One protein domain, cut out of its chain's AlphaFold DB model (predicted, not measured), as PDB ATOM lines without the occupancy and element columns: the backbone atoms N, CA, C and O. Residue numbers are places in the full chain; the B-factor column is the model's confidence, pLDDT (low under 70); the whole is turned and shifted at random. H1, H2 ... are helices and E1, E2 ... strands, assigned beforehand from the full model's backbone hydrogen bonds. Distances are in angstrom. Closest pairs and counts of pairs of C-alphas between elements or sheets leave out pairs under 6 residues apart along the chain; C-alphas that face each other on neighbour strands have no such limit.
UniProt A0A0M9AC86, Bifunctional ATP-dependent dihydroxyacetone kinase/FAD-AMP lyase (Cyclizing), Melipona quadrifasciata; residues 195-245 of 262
ATOM      1  N   GLY A 195      35.141 -47.705 -47.738       90.44
ATOM      2  CA  GLY A 195      36.355 -48.368 -48.173       90.44
ATOM      3  C   GLY A 195      36.547 -49.716 -47.496       90.44
ATOM      4  O   GLY A 195      36.435 -49.838 -46.278       90.44
ATOM      5  N   LEU A 196      36.841 -50.735 -48.300       90.38
ATOM      6  CA  LEU A 196      37.172 -52.082 -47.818       90.38
ATOM      7  C   LEU A 196      38.672 -52.238 -47.546       90.38
ATOM      8  O   LEU A 196      39.091 -53.106 -46.790       90.38
ATOM      9  N   THR A 197      39.486 -51.396 -48.182       86.88
ATOM     10  CA  THR A 197      40.939 -51.365 -48.040       86.88
ATOM     11  C   THR A 197      41.441 -49.935 -48.179       86.88
ATOM     12  O   THR A 197      40.931 -49.156 -48.991       86.88
ATOM     13  N   ALA A 198      42.500 -49.603 -47.446       84.88
ATOM     14  CA  ALA A 198      43.190 -48.338 -47.630       84.88
ATOM     15  C   ALA A 198      43.806 -48.223 -49.034       84.88
ATOM     16  O   ALA A 198      44.130 -49.214 -49.692       84.88
ATOM     17  N   CYS A 199      43.997 -46.991 -49.491       83.00
ATOM     18  CA  CYS A 199      44.670 -46.735 -50.756       83.00
ATOM     19  C   CYS A 199      46.193 -46.840 -50.590       83.00
ATOM     20  O   CYS A 199      46.734 -46.649 -49.500       83.00
ATOM     21  N   ALA A 200      46.892 -47.107 -51.690       86.94
ATOM     22  CA  ALA A 200      48.345 -47.025 -51.764       86.94
ATOM     23  C   ALA A 200      48.756 -46.244 -53.012       86.94
ATOM     24  O   ALA A 200      48.086 -46.288 -54.045       86.94
ATOM     25  N   ILE A 201      49.888 -45.552 -52.917       88.69
ATOM     26  CA  ILE A 201      50.611 -45.082 -54.099       88.69
ATOM     27  C   ILE A 201      51.374 -46.294 -54.661       88.69
ATOM     28  O   ILE A 201      51.915 -47.071 -53.870       88.69
ATOM     29  N   PRO A 202      51.446 -46.496 -55.991       88.62
ATOM     30  CA  PRO A 202      52.225 -47.586 -56.571       88.62
ATOM     31  C   PRO A 202      53.641 -47.663 -55.980       88.62
ATOM     32  O   PRO A 202      54.358 -46.667 -55.924       88.62
ATOM     33  N   GLY A 203      54.027 -48.846 -55.499       85.94
ATOM     34  CA  GLY A 203      55.324 -49.071 -54.849       85.94
ATOM     35  C   GLY A 203      55.450 -48.588 -53.394       85.94
ATOM     36  O   GLY A 203      56.515 -48.762 -52.811       85.94
ATOM     37  N   GLN A 204      54.397 -48.027 -52.793       88.00
ATOM     38  CA  GLN A 204      54.352 -47.595 -51.389       88.00
ATOM     39  C   GLN A 204      53.480 -48.541 -50.536       88.00
ATOM     40  O   GLN A 204      52.675 -49.305 -51.087       88.00
ATOM     41  N   PRO A 205      53.635 -48.538 -49.195       89.00
ATOM     42  CA  PRO A 205      52.701 -49.220 -48.303       89.00
ATOM     43  C   PRO A 205      51.294 -48.605 -48.377       89.00
ATOM     44  O   PRO A 205      51.089 -47.528 -48.944       89.00
ATOM     45  N   LEU A 206      50.325 -49.311 -47.793       88.69
ATOM     46  CA  LEU A 206      48.990 -48.769 -47.557       88.69
ATOM     47  C   LEU A 206      49.085 -47.502 -46.697       88.69
ATOM     48  O   LEU A 206      49.922 -47.418 -45.799       88.69
ATOM     49  N   MET A 207      48.223 -46.525 -46.970       87.50
ATOM     50  CA  MET A 207      48.200 -45.258 -46.229       87.50
ATOM     51  C   MET A 207      47.736 -45.417 -44.777       87.50
ATOM     52  O   MET A 207      48.118 -44.627 -43.919       87.50
ATOM     53  N   PHE A 208      46.926 -46.437 -44.510       87.69
ATOM     54  CA  PHE A 208      46.523 -46.865 -43.178       87.69
ATOM     55  C   PHE A 208      46.147 -48.349 -43.211       87.69
ATOM     56  O   PHE A 208      46.043 -48.950 -44.280       87.69
ATOM     57  N   GLU A 209      45.945 -48.947 -42.041       88.06
ATOM     58  CA  GLU A 209      45.544 -50.348 -41.920       88.06
ATOM     59  C   GLU A 209      44.089 -50.471 -41.458       88.06
ATOM     60  O   GLU A 209      43.605 -49.692 -40.625       88.06
ATOM     61  N   LEU A 210      43.411 -51.472 -42.013       89.69
ATOM     62  CA  LEU A 210      42.120 -51.994 -41.574       89.69
ATOM     63  C   LEU A 210      42.320 -53.471 -41.250       89.69
ATOM     64  O   LEU A 210      43.047 -54.159 -41.973       89.69
ATOM     65  N   ALA A 211      41.700 -53.955 -40.175       93.50
ATOM     66  CA  ALA A 211      41.651 -55.391 -39.928       93.50
ATOM     67  C   ALA A 211      40.860 -56.109 -41.038       93.50
ATOM     68  O   ALA A 211      40.047 -55.502 -41.732       93.50
ATOM     69  N   GLU A 212      41.064 -57.421 -41.189       92.19
ATOM     70  CA  GLU A 212      40.378 -58.228 -42.217       92.19
ATOM     71  C   GLU A 212      38.846 -58.167 -42.124       92.19
ATOM     72  O   GLU A 212      38.149 -58.386 -43.114       92.19
ATOM     73  N   ASP A 213      38.317 -57.875 -40.937       94.56
ATOM     74  CA  ASP A 213      36.893 -57.757 -40.659       94.56
ATOM     75  C   ASP A 213      36.445 -56.305 -40.436       94.56
ATOM     76  O   ASP A 213      35.403 -56.085 -39.819       94.56
ATOM     77  N   GLU A 214      37.201 -55.316 -40.919       94.75
ATOM     78  CA  GLU A 214      36.895 -53.887 -40.802       94.75
ATOM     79  C   GLU A 214      36.676 -53.208 -42.158       94.75
ATOM     80  O   GLU A 214      37.256 -53.572 -43.177       94.75
ATOM     81  N   ILE A 215      35.837 -52.174 -42.142       93.31
ATOM     82  CA  ILE A 215      35.613 -51.235 -43.242       93.31
ATOM     83  C   ILE A 215      35.744 -49.801 -42.722       93.31
ATOM     84  O   ILE A 215      35.484 -49.532 -41.547       93.31
ATOM     85  N   GLU A 216      36.099 -48.880 -43.612       92.94
ATOM     86  CA  GLU A 216      36.231 -47.450 -43.333       92.94
ATOM     87  C   GLU A 216      35.054 -46.685 -43.946       92.94
ATOM     88  O   GLU A 216      34.879 -46.642 -45.166       92.94
ATOM     89  N   VAL A 217      34.240 -46.049 -43.114       90.69
ATOM     90  CA  VAL A 217      33.103 -45.253 -43.569       90.69
ATOM     91  C   VAL A 217      33.542 -43.824 -43.849       90.69
ATOM     92  O   VAL A 217      34.157 -43.151 -43.023       90.69
ATOM     93  N   GLY A 218      33.195 -43.333 -45.034       89.56
ATOM     94  CA  GLY A 218      33.603 -42.023 -45.505       89.56
ATOM     95  C   GLY A 218      35.074 -41.967 -45.891       89.56
ATOM     96  O   GLY A 218      35.672 -40.903 -45.781       89.56
ATOM     97  N   GLN A 219      35.680 -43.061 -46.350       89.94
ATOM     98  CA  GLN A 219      37.036 -42.997 -46.892       89.94
ATOM     99  C   GLN A 219      37.095 -42.031 -48.088       89.94
ATOM    100  O   GLN A 219      36.217 -42.042 -48.958       89.94
ATOM    101  N   GLY A 220      38.115 -41.174 -48.122       87.94
ATOM    102  CA  GLY A 220      38.331 -40.231 -49.218       87.94
ATOM    103  C   GLY A 220      38.998 -40.880 -50.431       87.94
ATOM    104  O   GLY A 220      39.678 -41.903 -50.321       87.94
ATOM    105  N   ILE A 221      38.832 -40.277 -51.611       87.25
ATOM    106  CA  ILE A 221      39.411 -40.813 -52.855       87.25
ATOM    107  C   ILE A 221      40.940 -40.704 -52.884       87.25
ATOM    108  O   ILE A 221      41.586 -41.501 -53.557       87.25
ATOM    109  N   HIS A 222      41.562 -39.794 -52.134       85.56
ATOM    110  CA  HIS A 222      43.024 -39.688 -52.056       85.56
ATOM    111  C   HIS A 222      43.631 -40.592 -50.976       85.56
ATOM    112  O   HIS A 222      44.824 -40.493 -50.698       85.56
ATOM    113  N   GLY A 223      42.829 -41.486 -50.387       76.38
ATOM    114  CA  GLY A 223      43.247 -42.344 -49.283       76.38
ATOM    115  C   GLY A 223      43.205 -41.650 -47.927       76.38
ATOM    116  O   GLY A 223      43.786 -42.163 -46.972       76.38
ATOM    117  N   GLU A 224      42.510 -40.511 -47.822       85.50
ATOM    118  CA  GLU A 224      42.177 -39.933 -46.525       85.50
ATOM    119  C   GLU A 224      41.340 -40.931 -45.724       85.50
ATOM    120  O   GLU A 224      40.387 -41.515 -46.255       85.50
ATOM    121  N   ALA A 225      41.684 -41.096 -44.445       83.50
ATOM    122  CA  ALA A 225      40.855 -41.851 -43.519       83.50
ATOM    123  C   ALA A 225      39.425 -41.294 -43.525       83.50
ATOM    124  O   ALA A 225      39.184 -40.110 -43.805       83.50
ATOM    125  N   GLY A 226      38.477 -42.184 -43.277       87.19
ATOM    126  CA  GLY A 226      37.100 -41.805 -43.075       87.19
ATOM    127  C   GLY A 226      36.877 -41.236 -41.686       87.19
ATOM    128  O   GLY A 226      37.809 -40.808 -41.002       87.19
ATOM    129  N   TYR A 227      35.609 -41.181 -41.294       87.00
ATOM    130  CA  TYR A 227      35.236 -40.694 -39.968       87.00
ATOM    131  C   TYR A 227      35.065 -41.845 -38.964       87.00
ATOM    132  O   TYR A 227      35.124 -41.620 -37.758       87.00
ATOM    133  N   GLU A 228      34.836 -43.073 -39.440       90.06
ATOM    134  CA  GLU A 228      34.543 -44.225 -38.588       90.06
ATOM    135  C   GLU A 228      35.043 -45.533 -39.208       90.06
ATOM    136  O   GLU A 228      34.781 -45.835 -40.374       90.06
ATOM    137  N   LYS A 229      35.689 -46.352 -38.376       93.31
ATOM    138  CA  LYS A 229      35.941 -47.769 -38.649       93.31
ATOM    139  C   LYS A 229      34.835 -48.604 -38.036       93.31
ATOM    140  O   LYS A 229      34.532 -48.455 -36.853       93.31
ATOM    141  N   MET A 230      34.273 -49.526 -38.807       93.25
ATOM    142  CA  MET A 230      33.274 -50.467 -38.305       93.25
ATOM    143  C   MET A 230      33.544 -51.883 -38.799       93.25
ATOM    144  O   MET A 230      34.262 -52.089 -39.772       93.25
ATOM    145  N   LYS A 231      32.939 -52.876 -38.139       95.88
ATOM    146  CA  LYS A 231      33.023 -54.265 -38.597       95.88
ATOM    147  C   LYS A 231      32.347 -54.443 -39.953       95.88
ATOM    148  O   LYS A 231      31.275 -53.880 -40.189       95.88
ATOM    149  N   LEU A 232      32.951 -55.265 -40.805       94.06
ATOM    150  CA  LEU A 232      32.379 -55.699 -42.068       94.06
ATOM    151  C   LEU A 232      31.045 -56.405 -41.800       94.06
ATOM    152  O   LEU A 232      30.929 -57.280 -40.941       94.06
ATOM    153  N   LYS A 233      30.025 -56.002 -42.552       93.38
ATOM    154  CA  LYS A 233      28.661 -56.531 -42.476       93.38
ATOM    155  C   LYS A 233      28.209 -56.999 -43.856       93.38
ATOM    156  O   LYS A 233      28.819 -56.610 -44.855       93.38
ATOM    157  N   PRO A 234      27.125 -57.791 -43.952       95.12
ATOM    158  CA  PRO A 234      26.487 -58.057 -45.233       95.12
ATOM    159  C   PRO A 234      26.237 -56.756 -46.008       95.12
ATOM    160  O   PRO A 234      25.796 -55.760 -45.435       95.12
ATOM    161  N   CYS A 235      26.492 -56.767 -47.318       91.56
ATOM    162  CA  CYS A 235      26.406 -55.574 -48.171       91.56
ATOM    163  C   CYS A 235      25.059 -54.838 -48.034       91.56
ATOM    164  O   CYS A 235      25.026 -53.613 -47.960       91.56
ATOM    165  N   SER A 236      23.952 -55.576 -47.895       92.12
ATOM    166  CA  SER A 236      22.623 -55.000 -47.663       92.12
ATOM    167  C   SER A 236      22.553 -54.123 -46.412       92.12
ATOM    168  O   SER A 236      21.879 -53.098 -46.427       92.12
ATOM    169  N   GLU A 237      23.248 -54.487 -45.335       91.50
ATOM    170  CA  GLU A 237      23.287 -53.680 -44.114       91.50
ATOM    171  C   GLU A 237      24.134 -52.422 -44.297       91.50
ATOM    172  O   GLU A 237      23.734 -51.356 -43.836       91.50
ATOM    173  N   ILE A 238      25.254 -52.520 -45.018       88.44
ATOM    174  CA  ILE A 238      26.100 -51.364 -45.353       88.44
ATOM    175  C   ILE A 238      25.304 -50.358 -46.196       88.44
ATOM    176  O   ILE A 238      25.292 -49.165 -45.896       88.44
ATOM    177  N   VAL A 239      24.566 -50.838 -47.202       88.62
ATOM    178  CA  VAL A 239      23.686 -49.996 -48.026       88.62
ATOM    179  C   VAL A 239      22.586 -49.351 -47.180       88.62
ATOM    180  O   VAL A 239      22.303 -48.168 -47.348       88.62
ATOM    181  N   VAL A 240      21.988 -50.081 -46.232       86.94
ATOM    182  CA  VAL A 240      20.996 -49.511 -45.304       86.94
ATOM    183  C   VAL A 240      21.617 -48.431 -44.412       86.94
ATOM    184  O   VAL A 240      20.974 -47.405 -44.194       86.94
ATOM    185  N   CYS A 241      22.845 -48.618 -43.918       82.75
ATOM    186  CA  CYS A 241      23.566 -47.585 -43.169       82.75
ATOM    187  C   CYS A 241      23.755 -46.317 -44.011       82.75
ATOM    188  O   CYS A 241      23.403 -45.234 -43.548       82.75
ATOM    189  N   ALA A 242      24.208 -46.461 -45.261       84.00
ATOM    190  CA  ALA A 242      24.335 -45.343 -46.189       84.00
ATOM    191  C   ALA A 242      22.981 -44.643 -46.402       84.00
ATOM    192  O   ALA A 242      22.861 -43.436 -46.220       84.00
ATOM    193  N   MET A 243      21.923 -45.400 -46.705       81.31
ATOM    194  CA  MET A 243      20.588 -44.854 -46.979       81.31
ATOM    195  C   MET A 243      19.934 -44.161 -45.778       81.31
ATOM    196  O   MET A 243      19.139 -43.246 -45.976       81.31
ATOM    197  N   ARG A 244      20.251 -44.567 -44.545       75.88
ATOM    198  CA  ARG A 244      19.732 -43.937 -43.317       75.88
ATOM    199  C   ARG A 244      20.448 -42.647 -42.944       75.88
ATOM    200  O   ARG A 244      19.960 -41.932 -42.067       75.88
ATOM    201  N   TYR A 245      21.590 -42.359 -43.562       69.94
ATOM    202  CA  TYR A 245      22.302 -41.121 -43.306       69.94
ATOM    203  C   TYR A 245      21.418 -39.924 -43.702       69.94
ATOM    204  O   TYR A 245      20.669 -40.028 -44.670       69.94
TER     205      TYR A 245
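What this domain is: This is residues 195 to 245 of the 262 residues of the protein "Bifunctional ATP-dependent dihydroxyacetone kinase/FAD-AMP lyase (Cyclizing)" of Melipona quadrifasciata (UniProt A0A0M9AC86). With little regular structure, this is an elongated piece: a small two-stranded hairpin, E1 and E2, lies between one short helix, H1, at one end and a long loop at the other. The loop belongs to residues 195 to 213, before E1, and reaches its far end at Gly 203. The printed part has 51 residues, of which 18 are in named elements, in the order E1, E2, H1, a mixed class. It is only just compact, close to loose, with a radius of gyration of the C-alphas of 11.7 A and spans of 36 by 20 by 15 A.

How they stand to each other: E1, residues 214 to 217, and E2, residues 228 to 231, are antiparallel neighbours at 145 degrees, a hairpin with a short link of 10 residues. N 215 and O 230 are within hydrogen-bond range at 2.8 A, as are N 230 and O 215 at 3.0 A. A tight link of 3 residues joins E2 to H1, residues 235 to 244. E1 and H1 are apart. In H1 every O i to N i+4 pair is within hydrogen-bond range.

Where its parts are: E1 begins at C-alpha 214 (36.895, -53.887, -40.802) and is 9.8 A long; E2 is 10.2 A. H1, 14.3 A, ends at C-alpha 244 (19.732, -43.937, -43.317).

The domain as a whole: The C-alphas farthest apart, of Gly 203 and Arg 244, are 37.8 A apart. The printed part has no cut and no long link between named elements. The mean pLDDT of the printed part is 88.3; residue 245 is under 70.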